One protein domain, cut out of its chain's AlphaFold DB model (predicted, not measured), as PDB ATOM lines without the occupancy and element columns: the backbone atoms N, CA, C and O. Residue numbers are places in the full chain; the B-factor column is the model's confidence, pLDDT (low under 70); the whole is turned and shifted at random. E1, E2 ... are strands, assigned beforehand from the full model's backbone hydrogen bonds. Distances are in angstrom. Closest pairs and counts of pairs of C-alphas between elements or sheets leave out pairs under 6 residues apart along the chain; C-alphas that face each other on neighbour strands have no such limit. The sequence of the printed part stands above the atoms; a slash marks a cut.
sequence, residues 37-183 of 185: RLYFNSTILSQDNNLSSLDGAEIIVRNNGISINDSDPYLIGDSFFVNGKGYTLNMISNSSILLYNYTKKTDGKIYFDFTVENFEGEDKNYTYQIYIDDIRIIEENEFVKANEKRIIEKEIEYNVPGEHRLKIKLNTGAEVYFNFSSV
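This is residues 37 to 183 of the 185 residues of an uncharacterized protein of Candidatus Methanofastidiosa archaeon (UniProt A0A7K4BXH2). Two lobes of strands sit side by side: a larger sandwich of long strands, in which the sheet E11 E10 E13 E14 faces the sheet E1 E9 E12 with their planes open by 34 degrees, and a smaller one of mostly short strands, in which the sheet E2 E8 E7 E6 faces the sheet E3 E4 E5. The printed part starts in the larger lobe with E1, makes the smaller lobe from E2 to E8 and goes back with E9, and the strands cross at 85 degrees where the lobes meet. The printed part has 147 residues with fourteen named strands, E1 to E14 in that order, and no named helix; the class is all strand, and the four sheets are antiparallel. It is compact, with a radius of gyration of the C-alphas of 16.6 A and spans of 46 by 36 by 22 A.

E1, residues 37 to 40, begins at C-alpha 37 (49.605, 84.597, 31.709) and runs on into E2, residues 42 to 46, at 61 degrees. E3 is residues 51 to 54, E4 57 to 62, E5 65 to 68 and E6 79 to 82. E7, residues 85 to 92, bends by 51 degrees at residue 88, and E8 is residues 96 to 100. E9, residues 109 to 118, is 29.3 A long and begins at C-alpha 109 (47.055, 96.310, 54.981). E10, residues 124 to 132, is 25.8 A long; E11, 135 to 144, 25.9 A; E12, 149 to 157, 26.5 A; E13, 162 to 170, 26.3 A. E14, residues 175 to 182, ends at C-alpha 182 (37.515, 93.244, 56.424).

The four sheets form a stack of sheets, face to face in turn. In the strongly twisted sheet E11 E10 E13 E14, N 129 of E10 and O 169 of E13 are 2.8 A apart, within hydrogen-bond range; E13 and E14 are a hairpin, with N 164 and O 180 at 2.8 A. Its strands stand at 22 degrees to those of E1 E9 E12, where N 112 of E9 and O 154 of E12 are 3.0 A apart. Between E7 and E9 the closest C-alphas are those of Gly 86 and Tyr 111, 5.4 A. E6 E7 E8 is a meander, each strand the antiparallel neighbour of the one before, and so is E3 E4 E5; N 80 and O 87 are 2.9 A apart, as are N 52 and O 59. E2 is an edge strand beside E8, with N 43 and O 99 at 2.8 A.

The C-alphas farthest apart, those of Asn 63 and Glu 122, are 49.4 A apart. The printed part has no cut and no long link. The mean pLDDT of the printed part is 91.8; residues 70 and 182 to 183 are under 70.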
ATOM      1  N   ARG A  37      50.369  85.116  30.563       90.19
ATOM      2  CA  ARG A  37      49.605  84.597  31.709       90.19
ATOM      3  C   ARG A  37      49.733  85.534  32.896       90.19
ATOM      4  O   ARG A  37      50.815  86.049  33.159       90.19
ATOM      5  N   LEU A  38      48.625  85.715  33.606       93.56
ATOM      6  CA  LEU A  38      48.534  86.516  34.819       93.56
ATOM      7  C   LEU A  38      47.798  85.706  35.888       93.56
ATOM      8  O   LEU A  38      46.670  85.274  35.651       93.56
ATOM      9  N   TYR A  39      48.417  85.488  37.045       93.75
ATOM     10  CA  TYR A  39      47.801  84.735  38.142       93.75
ATOM     11  C   TYR A  39      48.392  85.103  39.508       93.75
ATOM     12  O   TYR A  39      49.534  85.549  39.596       93.75
ATOM     13  N   PHE A  40      47.619  84.895  40.577       94.38
ATOM     14  CA  PHE A  40      48.104  84.974  41.961       94.38
ATOM     15  C   PHE A  40      48.858  83.699  42.334       94.38
ATOM     16  O   PHE A  40      48.446  82.611  41.922       94.38
ATOM     17  N   ASN A  41      49.927  83.805  43.126       93.62
ATOM     18  CA  ASN A  41      50.671  82.614  43.526       93.62
ATOM     19  C   ASN A  41      50.093  81.955  44.783       93.62
ATOM     20  O   ASN A  41      49.343  82.530  45.578       93.62
ATOM     21  N   SER A  42      50.479  80.697  44.950       94.94
ATOM     22  CA  SER A  42      50.235  79.910  46.147       94.94
ATOM     23  C   SER A  42      51.506  79.174  46.533       94.94
ATOM     24  O   SER A  42      52.231  78.695  45.660       94.94
ATOM     25  N   THR A  43      51.726  79.015  47.829       95.38
ATOM     26  CA  THR A  43      52.853  78.274  48.391       95.38
ATOM     27  C   THR A  43      52.354  76.959  48.975       95.38
ATOM     28  O   THR A  43      51.406  76.943  49.759       95.38
ATOM     29  N   ILE A  44      52.986  75.847  48.597       95.50
ATOM     30  CA  ILE A  44      52.733  74.539  49.208       95.50
ATOM     31  C   ILE A  44      53.939  74.188  50.061       95.50
ATOM     32  O   ILE A  44      55.055  74.091  49.555       95.50
ATOM     33  N   LEU A  45      53.699  73.964  51.343       95.19
ATOM     34  CA  LEU A  45      54.715  73.524  52.280       95.19
ATOM     35  C   LEU A  45      54.527  72.039  52.554       95.19
ATOM     36  O   LEU A  45      53.419  71.605  52.865       95.19
ATOM     37  N   SER A  46      55.595  71.255  52.444       93.25
ATOM     38  CA  SER A  46      55.604  69.882  52.948       93.25
ATOM     39  C   SER A  46      55.642  69.893  54.469       93.25
ATOM     40  O   SER A  46      56.312  70.747  55.057       93.25
ATOM     41  N   GLN A  47      54.993  68.921  55.101       90.06
ATOM     42  CA  GLN A  47      55.120  68.714  56.539       90.06
ATOM     43  C   GLN A  47      55.716  67.345  56.856       90.06
ATOM     44  O   GLN A  47      55.430  66.359  56.174       90.06
ATOM     45  N   ASP A  48      56.490  67.295  57.933       90.25
ATOM     46  CA  ASP A  48      56.970  66.065  58.552       90.25
ATOM     47  C   ASP A  48      56.661  66.122  60.049       90.25
ATOM     48  O   ASP A  48      57.003  67.091  60.720       90.25
ATOM     49  N   ASN A  49      55.953  65.118  60.571       88.38
ATOM     50  CA  ASN A  49      55.527  65.051  61.975       88.38
ATOM     51  C   ASN A  49      54.897  66.358  62.512       88.38
ATOM     52  O   ASN A  49      55.206  66.796  63.619       88.38
ATOM     53  N   ASN A  50      53.992  66.968  61.733       89.94
ATOM     54  CA  ASN A  50      53.325  68.249  62.027       89.94
ATOM     55  C   ASN A  50      54.247  69.481  62.066       89.94
ATOM     56  O   ASN A  50      53.832  70.529  62.557       89.94
ATOM     57  N   LEU A  51      55.469  69.379  61.551       92.06
ATOM     58  CA  LEU A  51      56.410  70.488  61.439       92.06
ATOM     59  C   LEU A  51      56.630  70.852  59.975       92.06
ATOM     60  O   LEU A  51      56.701  69.991  59.096       92.06
ATOM     61  N   SER A  52      56.750  72.147  59.721       93.62
ATOM     62  CA  SER A  52      57.101  72.706  58.426       93.62
ATOM     63  C   SER A  52      57.934  73.974  58.609       93.62
ATOM     64  O   SER A  52      58.085  74.477  59.723       93.62
ATOM     65  N   SER A  53      58.493  74.495  57.520       91.81
ATOM     66  CA  SER A  53      59.244  75.747  57.537       91.81
ATOM     67  C   SER A  53      58.806  76.650  56.396       91.81
ATOM     68  O   SER A  53      58.640  76.197  55.265       91.81
ATOM     69  N   LEU A  54      58.636  77.931  56.708       93.44
ATOM     70  CA  LEU A  54      58.318  78.987  55.755       93.44
ATOM     71  C   LEU A  54      59.288  80.138  55.981       93.44
ATOM     72  O   LEU A  54      59.296  80.731  57.057       93.44
ATOM     73  N   ASP A  55      60.126  80.428  54.988       87.00
ATOM     74  CA  ASP A  55      61.126  81.501  55.039       87.00
ATOM     75  C   ASP A  55      61.985  81.494  56.324       87.00
ATOM     76  O   ASP A  55      62.354  82.534  56.862       87.00
ATOM     77  N   GLY A  56      62.306  80.303  56.839       85.88
ATOM     78  CA  GLY A  56      63.103  80.124  58.057       85.88
ATOM     79  C   GLY A  56      62.321  80.230  59.372       85.88
ATOM     80  O   GLY A  56      62.900  79.966  60.422       85.88
ATOM     81  N   ALA A  57      61.026  80.557  59.339       90.06
ATOM     82  CA  ALA A  57      60.140  80.408  60.489       90.06
ATOM     83  C   ALA A  57      59.670  78.951  60.616       90.06
ATOM     84  O   ALA A  57      59.388  78.292  59.609       90.06
ATOM     85  N   GLU A  58      59.582  78.452  61.849       91.94
ATOM     86  CA  GLU A  58      59.017  77.133  62.134       91.94
ATOM     87  C   GLU A  58      57.490  77.228  62.202       91.94
ATOM     88  O   GLU A  58      56.927  78.086  62.890       91.94
ATOM     89  N   ILE A  59      56.825  76.335  61.471       93.06
ATOM     90  CA  ILE A  59      55.375  76.189  61.457       93.06
ATOM     91  C   ILE A  59      55.022  74.860  62.103       93.06
ATOM     92  O   ILE A  59      55.469  73.805  61.654       93.06
ATOM     93  N   ILE A  60      54.162  74.913  63.117       93.75
ATOM     94  CA  ILE A  60      53.676  73.731  63.820       93.75
ATOM     95  C   ILE A  60      52.185  73.565  63.554       93.75
ATOM     96  O   ILE A  60      51.380  74.433  63.890       93.75
ATOM     97  N   VAL A  61      51.797  72.428  62.988       91.62
ATOM     98  CA  VAL A  61      50.396  72.089  62.736       91.62
ATOM     99  C   VAL A  61      49.767  71.551  64.016       91.62
ATOM    100  O   VAL A  61      50.180  70.518  64.548       91.62
ATOM    101  N   ARG A  62      48.767  72.261  64.544       89.06
ATOM    102  CA  ARG A  62      48.047  71.895  65.773       89.06
ATOM    103  C   ARG A  62      46.587  72.329  65.660       89.06
ATOM    104  O   ARG A  62      46.300  73.398  65.139       89.06
ATOM    105  N   ASN A  63      45.663  71.521  66.185       78.06
ATOM    106  CA  ASN A  63      44.247  71.887  66.353       78.06
ATOM    107  C   ASN A  63      43.567  72.465  65.091       78.06
ATOM    108  O   ASN A  63      42.956  73.528  65.152       78.06
ATOM    109  N   ASN A  64      43.659  71.769  63.949       82.12
ATOM    110  CA  ASN A  64      43.103  72.207  62.652       82.12
ATOM    111  C   ASN A  64      43.623  73.571  62.148       82.12
ATOM    112  O   ASN A  64      43.006  74.182  61.275       82.12
ATOM    113  N   GLY A  65      44.755  74.032  62.675       91.50
ATOM    114  CA  GLY A  65      45.411  75.275  62.300       91.50
ATOM    115  C   GLY A  65      46.929  75.135  62.295       91.50
ATOM    116  O   GLY A  65      47.482  74.035  62.407       91.50
ATOM    117  N   ILE A  66      47.600  76.275  62.168       93.44
ATOM    118  CA  ILE A  66      49.055  76.375  62.238       93.44
ATOM    119  C   ILE A  66      49.464  77.413  63.279       93.44
ATOM    120  O   ILE A  66      48.902  78.499  63.329       93.44
ATOM    121  N   SER A  67      50.474  77.103  64.077       93.12
ATOM    122  CA  SER A  67      51.141  78.062  64.956       93.12
ATOM    123  C   SER A  67      52.504  78.407  64.375       93.12
ATOM    124  O   SER A  67      53.210  77.533  63.872       93.12
ATOM    125  N   ILE A  68      52.881  79.678  64.473       90.12
ATOM    126  CA  ILE A  68      54.192  80.174  64.042       90.12
ATOM    127  C   ILE A  68      54.907  80.693  65.286       90.12
ATOM    128  O   ILE A  68      54.354  81.543  65.982       90.12
ATOM    129  N   ASN A  69      56.107  80.189  65.588       79.94
ATOM    130  CA  ASN A  69      56.897  80.601  66.761       79.94
ATOM    131  C   ASN A  69      56.107  80.569  68.098       79.94
ATOM    132  O   ASN A  69      56.142  81.537  68.856       79.94
ATOM    133  N   ASP A  70      55.355  79.492  68.360       69.62
ATOM    134  CA  ASP A  70      54.532  79.295  69.576       69.62
ATOM    135  C   ASP A  70      53.424  80.346  69.835       69.62
ATOM    136  O   ASP A  70      52.962  80.518  70.964       69.62
ATOM    137  N   SER A  71      52.950  81.027  68.788       80.50
ATOM    138  CA  SER A  71      51.761  81.892  68.849       80.50
ATOM    139  C   SER A  71      50.433  81.116  68.810       80.50
ATOM    140  O   SER A  71      50.394  79.911  68.516       80.50
ATOM    141  N   ASP A  72      49.333  81.825  69.089       85.75
ATOM    142  CA  ASP A  72      47.976  81.319  68.871       85.75
ATOM    143  C   ASP A  72      47.813  80.787  67.435       85.75
ATOM    144  O   ASP A  72      48.380  81.352  66.493       85.75
ATOM    145  N   PRO A  73      47.071  79.681  67.243       91.31
ATOM    146  CA  PRO A  73      46.975  79.048  65.941       91.31
ATOM    147  C   PRO A  73      46.151  79.895  64.965       91.31
ATOM    148  O   PRO A  73      45.024  80.289  65.263       91.31
ATOM    149  N   TYR A  74      46.685  80.083  63.763       92.56
ATOM    150  CA  TYR A  74      45.948  80.553  62.597       92.56
ATOM    151  C   TYR A  74      45.098  79.418  62.035       92.56
ATOM    152  O   TYR A  74      45.585  78.306  61.810       92.56
ATOM    153  N   LEU A  75      43.827  79.703  61.785       93.44
ATOM    154  CA  LEU A  75      42.877  78.769  61.200       93.44
ATOM    155  C   LEU A  75      42.768  78.971  59.689       93.44
ATOM    156  O   LEU A  75      43.241  79.952  59.116       93.44
ATOM    157  N   ILE A  76      42.128  78.015  59.017       92.88
ATOM    158  CA  ILE A  76      41.832  78.144  57.591       92.88
ATOM    159  C   ILE A  76      41.036  79.430  57.341       92.88
ATOM    160  O   ILE A  76      39.989  79.674  57.937       92.88
ATOM    161  N   GLY A  77      41.538  80.233  56.410       90.06
ATOM    162  CA  GLY A  77      41.033  81.545  56.055       90.06
ATOM    163  C   GLY A  77      41.706  82.693  56.804       90.06
ATOM    164  O   GLY A  77      41.463  83.837  56.416       90.06
ATOM    165  N   ASP A  78      42.519  82.439  57.827       91.56
ATOM    166  CA  ASP A  78      43.269  83.491  58.506       91.56
ATOM    167  C   ASP A  78      44.478  83.916  57.682       91.56
ATOM    168  O   ASP A  78      45.103  83.114  56.979       91.56
ATOM    169  N   SER A  79      44.802  85.205  57.778       92.69
ATOM    170  CA  SER A  79      45.963  85.790  57.122       92.69
ATOM    171  C   SER A  79      46.995  86.230  58.144       92.69
ATOM    172  O   SER A  79      46.652  86.831  59.162       92.69
ATOM    173  N   PHE A  80      48.259  85.971  57.840       91.44
ATOM    174  CA  PHE A  80      49.398  86.237  58.707       91.44
ATOM    175  C   PHE A  80      50.600  86.698  57.885       91.44
ATOM    176  O   PHE A  80      50.621  86.558  56.662       91.44
ATOM    177  N   PHE A  81      51.604  87.242  58.569       91.19
ATOM    178  CA  PHE A  81      52.838  87.704  57.945       91.19
ATOM    179  C   PHE A  81      54.042  86.937  58.483       91.19
ATOM    180  O   PHE A  81      54.176  86.746  59.691       91.19
ATOM    181  N   VAL A  82      54.943  86.547  57.583       91.25
ATOM    182  CA  VAL A  82      56.253  85.975  57.908       91.25
ATOM    183  C   VAL A  82      57.305  86.777  57.159       91.25
ATOM    184  O   VAL A  82      57.224  86.922  55.945       91.25
ATOM    185  N   ASN A  83      58.267  87.349  57.888       88.62
ATOM    186  CA  ASN A  83      59.368  88.141  57.322       88.62
ATOM    187  C   ASN A  83      58.928  89.233  56.324       88.62
ATOM    188  O   ASN A  83      59.615  89.509  55.344       88.62
ATOM    189  N   GLY A  84      57.775  89.862  56.573       86.81
ATOM    190  CA  GLY A  84      57.221  90.917  55.718       86.81
ATOM    191  C   GLY A  84      56.410  90.426  54.515       86.81
ATOM    192  O   GLY A  84      55.824  91.255  53.827       86.81
ATOM    193  N   LYS A  85      56.309  89.111  54.280       92.50
ATOM    194  CA  LYS A  85      55.417  88.527  53.269       92.50
ATOM    195  C   LYS A  85      54.115  88.053  53.892       92.50
ATOM    196  O   LYS A  85      54.120  87.459  54.970       92.50
ATOM    197  N   GLY A  86      53.006  88.343  53.222       92.81
ATOM    198  CA  GLY A  86      51.667  87.987  53.675       92.81
ATOM    199  C   GLY A  86      51.170  86.680  53.062       92.81
ATOM    200  O   GLY A  86      51.317  86.443  51.865       92.81
ATOM    201  N   TYR A  87      50.512  85.863  53.880       94.00
ATOM    202  CA  TYR A  87      49.935  84.585  53.478       94.00
ATOM    203  C   TYR A  87      48.525  84.438  54.040       94.00
ATOM    204  O   TYR A  87      48.239  84.918  55.134       94.00
ATOM    205  N   THR A  88      47.653  83.736  53.319       94.56
ATOM    206  CA  THR A  88      46.383  83.228  53.854       94.56
ATOM    207  C   THR A  88      46.435  81.716  53.913       94.56
ATOM    208  O   THR A  88      46.684  81.060  52.897       94.56
ATOM    209  N   LEU A  89      46.163  81.151  55.087       94.62
ATOM    210  CA  LEU A  89      46.050  79.709  55.244       94.62
ATOM    211  C   LEU A  89      44.811  79.212  54.497       94.62
ATOM    212  O   LEU A  89      43.694  79.583  54.842       94.62
ATOM    213  N   ASN A  90      44.987  78.363  53.487       94.38
ATOM    214  CA  ASN A  90      43.865  77.856  52.700       94.38
ATOM    215  C   ASN A  90      43.492  76.417  53.061       94.38
ATOM    216  O   ASN A  90      42.320  76.090  53.218       94.38
ATOM    217  N   MET A  91      44.482  75.533  53.168       94.31
ATOM    218  CA  MET A  91      44.225  74.123  53.448       94.31
ATOM    219  C   MET A  91      45.376  73.516  54.232       94.31
ATOM    220  O   MET A  91      46.540  73.822  53.987       94.31
ATOM    221  N   ILE A  92      45.032  72.608  55.138       93.31
ATOM    222  CA  ILE A  92      45.974  71.736  55.831       93.31
ATOM    223  C   ILE A  92      45.577  70.303  55.490       93.31
ATOM    224  O   ILE A  92      44.405  69.939  55.592       93.31
ATOM    225  N   SER A  93      46.543  69.501  55.061       90.94
ATOM    226  CA  SER A  93      46.391  68.069  54.818       90.94
ATOM    227  C   SER A  93      47.321  67.270  55.736       90.94
ATOM    228  O   SER A  93      48.050  67.832  56.549       90.94
ATOM    229  N   ASN A  94      47.326  65.943  55.591       85.81
ATOM    230  CA  ASN A  94      48.227  65.069  56.347       85.81
ATOM    231  C   ASN A  94      49.691  65.147  55.895       85.81
ATOM    232  O   ASN A  94      50.557  64.658  56.617       85.81
ATOM    233  N   SER A  95      50.000  65.762  54.753       91.38
ATOM    234  CA  SER A  95      51.380  65.880  54.255       91.38
ATOM    235  C   SER A  95      51.775  67.291  53.832       91.38
ATOM    236  O   SER A  95      52.942  67.523  53.508       91.38
ATOM    237  N   SER A  96      50.838  68.239  53.822       93.56
ATOM    238  CA  SER A  96      51.105  69.569  53.291       93.56
ATOM    239  C   SER A  96      50.200  70.662  53.839       93.56
ATOM    240  O   SER A  96      49.077  70.412  54.278       93.56
ATOM    241  N   ILE A  97      50.689  71.893  53.728       95.38
ATOM    242  CA  ILE A  97      49.962  73.127  54.011       95.38
ATOM    243  C   ILE A  97      49.917  73.935  52.714       95.38
ATOM    244  O   ILE A  97      50.949  74.152  52.081       95.38
ATOM    245  N   LEU A  98      48.729  74.377  52.310       95.81
ATOM    246  CA  LEU A  98      48.526  75.264  51.169       95.81
ATOM    247  C   LEU A  98      48.256  76.679  51.672       95.81
ATOM    248  O   LEU A  98      47.285  76.923  52.397       95.81
ATOM    249  N   LEU A  99      49.092  77.604  51.224       96.12
ATOM    250  CA  LEU A  99      49.002  79.027  51.499       96.12
ATOM    251  C   LEU A  99      48.701  79.773  50.204       96.12
ATOM    252  O   LEU A  99      49.319  79.521  49.169       96.12
ATOM    253  N   TYR A 100      47.774  80.714  50.263       95.81
ATOM    254  CA  TYR A 100      47.641  81.728  49.229       95.81
ATOM    255  C   TYR A 100      48.590  82.880  49.528       95.81
ATOM    256  O   TYR A 100      48.625  83.360  50.659       95.81
ATOM    257  N   ASN A 101      49.312  83.360  48.517       95.06
ATOM    258  CA  ASN A 101      50.236  84.488  48.656       95.06
ATOM    259  C   ASN A 101      49.505  85.831  48.483       95.06
ATOM    260  O   ASN A 101      49.992  86.769  47.858       95.06
ATOM    261  N   TYR A 102      48.284  85.896  49.000       94.12
ATOM    262  CA  TYR A 102      47.476  87.097  49.093       94.12
ATOM    263  C   TYR A 102      46.679  87.039  50.388       94.12
ATOM    264  O   TYR A 102      46.251  85.966  50.826       94.12
ATOM    265  N   THR A 103      46.501  88.187  51.026       91.69
ATOM    266  CA  THR A 103      45.895  88.280  52.349       91.69
ATOM    267  C   THR A 103      44.463  88.791  52.275       91.69
ATOM    268  O   THR A 103      44.091  89.579  51.403       91.69
ATOM    269  N   LYS A 104      43.653  88.414  53.268       88.12
ATOM    270  CA  LYS A 104      42.554  89.273  53.713       88.12
ATOM    271  C   LYS A 104      43.131  90.586  54.253       88.12
ATOM    272  O   LYS A 104      44.342  90.732  54.438       88.12
ATOM    273  N   LYS A 105      42.259  91.560  54.517       82.19
ATOM    274  CA  LYS A 105      42.684  92.807  55.152       82.19
ATOM    275  C   LYS A 105      43.104  92.524  56.598       82.19
ATOM    276  O   LYS A 105      42.239  92.272  57.438       82.19
ATOM    277  N   THR A 106      44.397  92.627  56.884       81.00
ATOM    278  CA  THR A 106      44.984  92.404  58.213       81.00
ATOM    279  C   THR A 106      45.788  93.635  58.603       81.00
ATOM    280  O   THR A 106      46.567  94.150  57.810       81.00
ATOM    281  N   ASP A 107      45.533  94.161  59.802       79.75
ATOM    282  CA  ASP A 107      46.213  95.345  60.351       79.75
ATOM    283  C   ASP A 107      46.274  96.557  59.408       79.75
ATOM    284  O   ASP A 107      47.264  97.277  59.325       79.75
ATOM    285  N   GLY A 108      45.162  96.796  58.700       86.00
ATOM    286  CA  GLY A 108      45.009  97.940  57.796       86.00
ATOM    287  C   GLY A 108      45.770  97.805  56.479       86.00
ATOM    288  O   GLY A 108      45.906  98.785  55.748       86.00
ATOM    289  N   LYS A 109      46.266  96.604  56.172       89.31
ATOM    290  CA  LYS A 109      47.055  96.310  54.981       89.31
ATOM    291  C   LYS A 109      46.510  95.099  54.240       89.31
ATOM    292  O   LYS A 109      45.859  94.220  54.812       89.31
ATOM    293  N   ILE A 110      46.785  95.070  52.943       92.69
ATOM    294  CA  ILE A 110      46.556  93.925  52.068       92.69
ATOM    295  C   ILE A 110      47.877  93.650  51.368       92.69
ATOM    296  O   ILE A 110      48.439  94.548  50.740       92.69
ATOM    297  N   TYR A 111      48.351  92.417  51.473       94.62
ATOM    298  CA  TYR A 111      49.499  91.925  50.729       94.62
ATOM    299  C   TYR A 111      49.024  90.975  49.636       94.62
ATOM    300  O   TYR A 111      48.067  90.224  49.833       94.62
ATOM    301  N   PHE A 112      49.686  91.005  48.489       95.56
ATOM    302  CA  PHE A 112      49.507  90.021  47.430       95.56
ATOM    303  C   PHE A 112      50.736  89.983  46.532       95.56
ATOM    304  O   PHE A 112      51.349  91.014  46.246       95.56
ATOM    305  N   ASP A 113      51.050  88.797  46.032       95.19
ATOM    306  CA  ASP A 113      51.946  88.631  44.901       95.19
ATOM    307  C   ASP A 113      51.192  88.093  43.680       95.19
ATOM    308  O   ASP A 113      50.157  87.429  43.772       95.19
ATOM    309  N   PHE A 114      51.692  88.424  42.500       95.81
ATOM    310  CA  PHE A 114      51.160  87.909  41.250       95.81
ATOM    311  C   PHE A 114      52.289  87.689  40.258       95.81
ATOM    312  O   PHE A 114      53.346  88.317  40.339       95.81
ATOM    313  N   THR A 115      52.060  86.782  39.319       97.06
ATOM    314  CA  THR A 115      53.035  86.429  38.295       97.06
ATOM    315  C   THR A 115      52.556  86.866  36.926       97.06
ATOM    316  O   THR A 115      51.415  86.600  36.546       97.06
ATOM    317  N   VAL A 116      53.460  87.493  36.178       96.69
ATOM    318  CA  VAL A 116      53.343  87.722  34.737       96.69
ATOM    319  C   VAL A 116      54.270  86.734  34.031       96.69
ATOM    320  O   VAL A 116      55.487  86.791  34.211       96.69
ATOM    321  N   GLU A 117      53.712  85.816  33.241       94.69
ATOM    322  CA  GLU A 117      54.498  84.922  32.375       94.69
ATOM    323  C   GLU A 117      54.404  85.382  30.923       94.69
ATOM    324  O   GLU A 117      53.304  85.515  30.376       94.69
ATOM    325  N   ASN A 118      55.554  85.598  30.284       94.12
ATOM    326  CA  ASN A 118      55.625  86.100  28.918       94.12
ATOM    327  C   ASN A 118      55.890  84.973  27.906       94.12
ATOM    328  O   ASN A 118      57.042  84.620  27.663       94.12
ATOM    329  N   PHE A 119      54.844  84.458  27.254       90.56
ATOM    330  CA  PHE A 119      54.988  83.508  26.139       90.56
ATOM    331  C   PHE A 119      54.866  84.162  24.755       90.56
ATOM    332  O   PHE A 119      54.721  83.458  23.760       90.56
ATOM    333  N   GLU A 120      54.947  85.494  24.651       87.62
ATOM    334  CA  GLU A 120      54.825  86.203  23.364       87.62
ATOM    335  C   GLU A 120      56.027  85.958  22.427       87.62
ATOM    336  O   GLU A 120      55.928  86.099  21.208       87.62
ATOM    337  N   GLY A 121      57.145  85.467  22.970       87.88
ATOM    338  CA  GLY A 121      58.351  85.129  22.209       87.88
ATOM    339  C   GLY A 121      59.286  86.311  21.949       87.88
ATOM    340  O   GLY A 121      60.264  86.143  21.226       87.88
ATOM    341  N   GLU A 122      59.012  87.464  22.556       92.19
ATOM    342  CA  GLU A 122      59.883  88.637  22.596       92.19
ATOM    343  C   GLU A 122      59.855  89.280  23.988       92.19
ATOM    344  O   GLU A 122      58.912  89.085  24.759       92.19
ATOM    345  N   ASP A 123      60.908  90.021  24.322       95.00
ATOM    346  CA  ASP A 123      60.982  90.774  25.571       95.00
ATOM    347  C   ASP A 123      59.976  91.928  25.547       95.00
ATOM    348  O   ASP A 123      59.864  92.645  24.551       95.00
ATOM    349  N   LYS A 124      59.261  92.143  26.655       94.19
ATOM    350  CA  LYS A 124      58.168  93.114  26.699       94.19
ATOM    351  C   LYS A 124      58.150  93.899  27.998       94.19
ATOM    352  O   LYS A 124      58.446  93.379  29.070       94.19
ATOM    353  N   ASN A 125      57.769  95.169  27.887       96.31
ATOM    354  CA  ASN A 125      57.477  96.018  29.033       96.31
ATOM    355  C   ASN A 125      55.959  96.054  29.253       96.31
ATOM    356  O   ASN A 125      55.223  96.667  28.474       96.31
ATOM    357  N   TYR A 126      55.488  95.347  30.273       95.69
ATOM    358  CA  TYR A 126      54.075  95.255  30.620       95.69
ATOM    359  C   TYR A 126      53.688  96.400  31.546       95.69
ATOM    360  O   TYR A 126      54.274  96.556  32.611       95.69
ATOM    361  N   THR A 127      52.654  97.155  31.184       97.19
ATOM    362  CA  THR A 127      51.999  98.068  32.126       97.19
ATOM    363  C   THR A 127      50.927  97.295  32.876       97.19
ATOM    364  O   THR A 127      50.057  96.692  32.239       97.19
ATOM    365  N   TYR A 128      50.970  97.325  34.205       97.12
ATOM    366  CA  TYR A 128      49.946  96.734  35.056       97.12
ATOM    367  C   TYR A 128      49.272  97.795  35.924       97.12
ATOM    368  O   TYR A 128      49.897  98.730  36.422       97.12
ATOM    369  N   GLN A 129      47.965  97.638  36.093       97.88
ATOM    370  CA  GLN A 129      47.108  98.518  36.877       97.88
ATOM    371  C   GLN A 129      46.423  97.703  37.967       97.88
ATOM    372  O   GLN A 129      45.881  96.629  37.690       97.88
ATOM    373  N   ILE A 130      46.423  98.217  39.194       97.56
ATOM    374  CA  ILE A 130      45.773  97.577  40.343       97.56
ATOM    375  C   ILE A 130      44.571  98.415  40.754       97.56
ATOM    376  O   ILE A 130      44.671  99.633  40.916       97.56
ATOM    377  N   TYR A 131      43.443  97.742  40.941       97.00
ATOM    378  CA  TYR A 131      42.167  98.329  41.313       97.00
ATOM    379  C   TYR A 131      41.637  97.689  42.587       97.00
ATOM    380  O   TYR A 131      41.745  96.474  42.754       97.00
ATOM    381  N   ILE A 132      40.988  98.491  43.426       95.25
ATOM    382  CA  ILE A 132      40.114  98.013  44.499       95.25
ATOM    383  C   ILE A 132      38.731  98.606  44.245       95.25
ATOM    384  O   ILE A 132      38.607  99.820  44.109       95.25
ATOM    385  N   ASP A 133      37.715  97.752  44.113       93.94
ATOM    386  CA  ASP A 133      36.333  98.145  43.786       93.94
ATOM    387  C   ASP A 133      36.242  99.068  42.561       93.94
ATOM    388  O   ASP A 133      35.556 100.086  42.548       93.94
ATOM    389  N   ASP A 134      37.006  98.710  41.523       93.69
ATOM    390  CA  ASP A 134      37.123  99.444  40.257       93.69
ATOM    391  C   ASP A 134      37.725 100.862  40.372       93.69
ATOM    392  O   ASP A 134      37.845 101.571  39.371       93.69
ATOM    393  N   ILE A 135      38.233 101.240  41.549       95.38
ATOM    394  CA  ILE A 135      39.057 102.435  41.757       95.38
ATOM    395  C   ILE A 135      40.524 102.062  41.550       95.38
ATOM    396  O   ILE A 135      41.049 101.181  42.228       95.38
ATOM    397  N   ARG A 136      41.202 102.732  40.611       96.56
ATOM    398  CA  ARG A 136      42.630 102.503  40.335       96.56
ATOM    399  C   ARG A 136      43.483 103.043  41.480       96.56
ATOM    400  O   ARG A 136      43.394 104.226  41.797       96.56
ATOM    401  N   ILE A 137      44.337 102.190  42.036       95.94
ATOM    402  CA  ILE A 137      45.236 102.510  43.151       95.94
ATOM    403  C   ILE A 137      46.687 102.637  42.675       95.94
ATOM    404  O   ILE A 137      47.390 103.548  43.101       95.94
ATOM    405  N   ILE A 138      47.131 101.752  41.774       96.38
ATOM    406  CA  ILE A 138      48.518 101.695  41.281       96.38
ATOM    407  C   ILE A 138      48.516 101.565  39.756       96.38
ATOM    408  O   ILE A 138      47.640 100.914  39.181       96.38
ATOM    409  N   GLU A 139      49.518 102.165  39.119       97.31
ATOM    410  CA  GLU A 139      49.889 101.936  37.725       97.31
ATOM    411  C   GLU A 139      51.414 101.932  37.611       97.31
ATOM    412  O   GLU A 139      52.067 102.921  37.943       97.31
ATOM    413  N   GLU A 140      51.977 100.815  37.168       97.69
ATOM    414  CA  GLU A 140      53.421 100.600  37.088       97.69
ATOM    415  C   GLU A 140      53.781  99.784  35.840       97.69
ATOM    416  O   GLU A 140      52.911  99.248  35.148       97.69
ATOM    417  N   ASN A 141      55.078  99.707  35.542       96.88
ATOM    418  CA  ASN A 141      55.609  98.951  34.415       96.88
ATOM    419  C   ASN A 141      56.580  97.881  34.906       96.88
ATOM    420  O   ASN A 141      57.379  98.152  35.800       96.88
ATOM    421  N   GLU A 142      56.555  96.712  34.273       96.69
ATOM    422  CA  GLU A 142      57.481  95.618  34.537       96.69
ATOM    423  C   GLU A 142      58.057  95.075  33.227       96.69
ATOM    424  O   GLU A 142      57.325  94.689  32.311       96.69
ATOM    425  N   PHE A 143      59.384  95.006  33.152       96.31
ATOM    426  CA  PHE A 143      60.074  94.384  32.030       96.31
ATOM    427  C   PHE A 143      60.192  92.873  32.251       96.31
ATOM    428  O   PHE A 143      60.761  92.437  33.250       96.31
ATOM    429  N   VAL A 144      59.675  92.085  31.306       96.56
ATOM    430  CA  VAL A 144      59.642  90.618  31.372       96.56
ATOM    431  C   VAL A 144      60.169  90.047  30.059       96.56
ATOM    432  O   VAL A 144      59.607  90.294  28.985       96.56
ATOM    433  N   LYS A 145      61.247  89.270  30.133       96.31
ATOM    434  CA  LYS A 145      61.878  88.654  28.962       96.31
ATOM    435  C   LYS A 145      61.013  87.560  28.354       96.31
ATOM    436  O   LYS A 145      60.114  87.018  28.998       96.31
ATOM    437  N   ALA A 146      61.303  87.199  27.111       93.81
ATOM    438  CA  ALA A 146      60.668  86.060  26.464       93.81
ATOM    439  C   ALA A 146      60.848  84.775  27.298       93.81
ATOM    440  O   ALA A 146      61.965  84.404  27.662       93.81
ATOM    441  N   ASN A 147      59.744  84.073  27.556       92.50
ATOM    442  CA  ASN A 147      59.644  82.865  28.383       92.50
ATOM    443  C   ASN A 147      60.030  83.054  29.863       92.50
ATOM    444  O   ASN A 147      60.249  82.070  30.572       92.50
ATOM    445  N   GLU A 148      60.113  84.296  30.344       95.25
ATOM    446  CA  GLU A 148      60.332  84.593  31.758       95.25
ATOM    447  C   GLU A 148      59.015  84.566  32.542       95.25
ATOM    448  O   GLU A 148      57.944  84.921  32.038       95.25
ATOM    449  N   LYS A 149      59.126  84.160  33.810       94.88
ATOM    450  CA  LYS A 149      58.092  84.311  34.832       94.88
ATOM    451  C   LYS A 149      58.548  85.377  35.814       94.88
ATOM    452  O   LYS A 149      59.569  85.197  36.478       94.88
ATOM    453  N   ARG A 150      57.797  86.468  35.919       96.69
ATOM    454  CA  ARG A 150      58.125  87.583  36.803       96.69
ATOM    455  C   ARG A 150      57.113  87.676  37.933       96.69
ATOM    456  O   ARG A 150      55.935  87.903  37.672       96.69
ATOM    457  N   ILE A 151      57.584  87.503  39.165       96.56
ATOM    458  CA  ILE A 151      56.778  87.665  40.379       96.56
ATOM    459  C   ILE A 151      56.863  89.127  40.817       96.56
ATOM    460  O   ILE A 151      57.959  89.679  40.919       96.56
ATOM    461  N   ILE A 152      55.711  89.739  41.071       96.75
ATOM    462  CA  ILE A 152      55.574  91.112  41.552       96.75
ATOM    463  C   ILE A 152      54.847  91.059  42.893       96.75
ATOM    464  O   ILE A 152      53.746  90.521  42.980       96.75
ATOM    465  N   GLU A 153      55.460  91.633  43.925       95.94
ATOM    466  CA  GLU A 153      54.917  91.685  45.285       95.94
ATOM    467  C   GLU A 153      54.411  93.098  45.589       95.94
ATOM    468  O   GLU A 153      55.077  94.090  45.269       95.94
ATOM    469  N   LYS A 154      53.228  93.205  46.199       95.88
ATOM    470  CA  LYS A 154      52.617  94.485  46.563       95.88
ATOM    471  C   LYS A 154      51.994  94.437  47.947       95.88
ATOM    472  O   LYS A 154      51.391  93.450  48.360       95.88
ATOM    473  N   GLU A 155      52.099  95.574  48.620       94.56
ATOM    474  CA  GLU A 155      51.409  95.878  49.863       94.56
ATOM    475  C   GLU A 155      50.642  97.190  49.671       94.56
ATOM    476  O   GLU A 155      51.189  98.164  49.150       94.56
ATOM    477  N   ILE A 156      49.367  97.208  50.056       93.31
ATOM    478  CA  ILE A 156      48.500  98.385  49.963       93.31
ATOM    479  C   ILE A 156      47.894  98.652  51.337       93.31
ATOM    480  O   ILE A 156      47.251  97.778  51.921       93.31
ATOM    481  N   GLU A 157      48.058  99.878  51.833       92.00
ATOM    482  CA  GLU A 157      47.299 100.358  52.986       92.00
ATOM    483  C   GLU A 157      45.831 100.531  52.595       92.00
ATOM    484  O   GLU A 157      45.483 101.280  51.680       92.00
ATOM    485  N   TYR A 158      44.949  99.826  53.294       89.12
ATOM    486  CA  TYR A 158      43.525  99.850  53.027       89.12
ATOM    487  C   TYR A 158      42.762  99.667  54.334       89.12
ATOM    488  O   TYR A 158      42.872  98.641  54.998       89.12
ATOM    489  N   ASN A 159      41.969 100.671  54.710       86.12
ATOM    490  CA  ASN A 159      41.273 100.699  56.000       86.12
ATOM    491  C   ASN A 159      39.747 100.629  55.882       86.12
ATOM    492  O   ASN A 159      39.066 100.515  56.901       86.12
ATOM    493  N   VAL A 160      39.201 100.608  54.665       88.00
ATOM    494  CA  VAL A 160      37.750 100.542  54.450       88.00
ATOM    495  C   VAL A 160      37.211  99.185  54.944       88.00
ATOM    496  O   VAL A 160      37.858  98.150  54.735       88.00
ATOM    497  N   PRO A 161      36.114  99.162  55.723       86.69
ATOM    498  CA  PRO A 161      35.462  97.930  56.153       86.69
ATOM    499  C   PRO A 161      34.489  97.405  55.087       86.69
ATOM    500  O   PRO A 161      33.867  98.197  54.384       86.69
ATOM    501  N   GLY A 162      34.267  96.089  55.066       87.25
ATOM    502  CA  GLY A 162      33.348  95.438  54.131       87.25
ATOM    503  C   GLY A 162      34.014  94.367  53.272       87.25
ATOM    504  O   GLY A 162      35.148  93.956  53.530       87.25
ATOM    505  N   GLU A 163      33.262  93.891  52.286       90.88
ATOM    506  CA  GLU A 163      33.749  93.024  51.216       90.88
ATOM    507  C   GLU A 163      34.179  93.879  50.032       90.88
ATOM    508  O   GLU A 163      33.487  94.824  49.654       90.88
ATOM    509  N   HIS A 164      35.320  93.528  49.456       92.81
ATOM    510  CA  HIS A 164      35.987  94.298  48.423       92.81
ATOM    511  C   HIS A 164      36.618  93.357  47.402       92.81
ATOM    512  O   HIS A 164      36.924  92.195  47.698       92.81
ATOM    513  N   ARG A 165      36.855  93.864  46.196       94.06
ATOM    514  CA  ARG A 165      37.514  93.113  45.122       94.06
ATOM    515  C   ARG A 165      38.795  93.805  44.696       94.06
ATOM    516  O   ARG A 165      38.749  94.945  44.235       94.06
ATOM    517  N   LEU A 166      39.911  93.081  44.759       95.56
ATOM    518  CA  LEU A 166      41.169  93.500  44.149       95.56
ATOM    519  C   LEU A 166      41.262  92.933  42.737       95.56
ATOM    520  O   LEU A 166      41.052  91.738  42.542       95.56
ATOM    521  N   LYS A 167      41.594  93.774  41.758       96.38
ATOM    522  CA  LYS A 167      41.776  93.386  40.354       96.38
ATOM    523  C   LYS A 167      43.100  93.918  39.822       96.38
ATOM    524  O   LYS A 167      43.413  95.089  40.018       96.38
ATOM    525  N   ILE A 168      43.832  93.075  39.106       97.25
ATOM    526  CA  ILE A 168      45.057  93.429  38.388       97.25
ATOM    527  C   ILE A 168      44.775  93.296  36.898       97.25
ATOM    528  O   ILE A 168      44.238  92.278  36.464       97.25
ATOM    529  N   LYS A 169      45.128  94.323  36.127       96.31
ATOM    530  CA  LYS A 169      44.931  94.384  34.678       96.31
ATOM    531  C   LYS A 169      46.240  94.713  33.981       96.31
ATOM    532  O   LYS A 169      46.867  95.714  34.317       96.31
ATOM    533  N   LEU A 170      46.614  93.913  32.988       95.56
ATOM    534  CA  LEU A 170      47.715  94.220  32.078       95.56
ATOM    535  C   LEU A 170      47.221  95.010  30.863       95.56
ATOM    536  O   LEU A 170      46.074  94.875  30.430       95.56
ATOM    537  N   ASN A 171      48.121  95.775  30.247       92.81
ATOM    538  CA  ASN A 171      47.886  96.445  28.964       92.81
ATOM    539  C   ASN A 171      47.548  95.486  27.806       92.81
ATOM    540  O   ASN A 171      46.963  95.916  26.816       92.81
ATOM    541  N   THR A 172      47.861  94.194  27.935       89.38
ATOM    542  CA  THR A 172      47.436  93.145  26.993       89.38
ATOM    543  C   THR A 172      45.958  92.775  27.109       89.38
ATOM    544  O   THR A 172      45.438  92.077  26.246       89.38
ATOM    545  N   GLY A 173      45.272  93.230  28.161       87.81
ATOM    546  CA  GLY A 173      43.892  92.860  28.471       87.81
ATOM    547  C   GLY A 173      43.760  91.643  29.391       87.81
ATOM    548  O   GLY A 173      42.644  91.327  29.790       87.81
ATOM    549  N   ALA A 174      44.865  90.986  29.765       90.06
ATOM    550  CA  ALA A 174      44.847  89.941  30.785       90.06
ATOM    551  C   ALA A 174      44.475  90.533  32.153       90.06
ATOM    552  O   ALA A 174      45.034  91.551  32.573       90.06
ATOM    553  N   GLU A 175      43.539  89.888  32.849       93.69
ATOM    554  CA  GLU A 175      43.018  90.342  34.137       93.69
ATOM    555  C   GLU A 175      42.914  89.178  35.128       93.69
ATOM    556  O   GLU A 175      42.551  88.062  34.760       93.69
ATOM    557  N   VAL A 176      43.201  89.454  36.399       95.25
ATOM    558  CA  VAL A 176      43.000  88.521  37.514       95.25
ATOM    559  C   VAL A 176      42.442  89.289  38.708       95.25
ATOM    560  O   VAL A 176      42.716  90.479  38.871       95.25
ATOM    561  N   TYR A 177      41.635  88.638  39.541       94.88
ATOM    562  CA  TYR A 177      41.055  89.266  40.726       94.88
ATOM    563  C   TYR A 177      40.878  88.275  41.878       94.88
ATOM    564  O   TYR A 177      40.773  87.069  41.658       94.88
ATOM    565  N   PHE A 178      40.808  88.801  43.098       91.69
ATOM    566  CA  PHE A 178      40.326  88.073  44.271       91.69
ATOM    567  C   PHE A 178      39.426  88.970  45.118       91.69
ATOM    568  O   PHE A 178      39.529  90.200  45.092       91.69
ATOM    569  N   ASN A 179      38.534  88.333  45.872       91.50
ATOM    570  CA  ASN A 179      37.695  89.016  46.846       91.50
ATOM    571  C   ASN A 179      38.357  88.938  48.216       91.50
ATOM    572  O   ASN A 179      38.861  87.885  48.611       91.50
ATOM    573  N   PHE A 180      38.316  90.036  48.955       88.75
ATOM    574  CA  PHE A 180      38.795  90.098  50.323       88.75
ATOM    575  C   PHE A 180      37.774  90.804  51.205       88.75
ATOM    576  O   PHE A 180      37.034  91.680  50.769       88.75
ATOM    577  N   SER A 181      37.740  90.413  52.472       80.44
ATOM    578  CA  SER A 181      36.857  91.009  53.467       80.44
ATOM    579  C   SER A 181      37.673  91.638  54.583       80.44
ATOM    580  O   SER A 181      38.664  91.066  55.041       80.44
ATOM    581  N   SER A 182      37.194  92.766  55.088       67.56
ATOM    582  CA  SER A 182      37.515  93.244  56.424       67.56
ATOM    583  C   SER A 182      36.442  92.773  57.386       67.56
ATOM    584  O   SER A 182      35.300  93.226  57.299       67.56
ATOM    585  N   VAL A 183      36.813  91.974  58.381       56.81
ATOM    586  CA  VAL A 183      35.961  91.842  59.567       56.81
ATOM    587  C   VAL A 183      35.984  93.194  60.292       56.81
ATOM    588  O   VAL A 183      37.033  93.845  60.350       56.81
TER     589      VAL A 183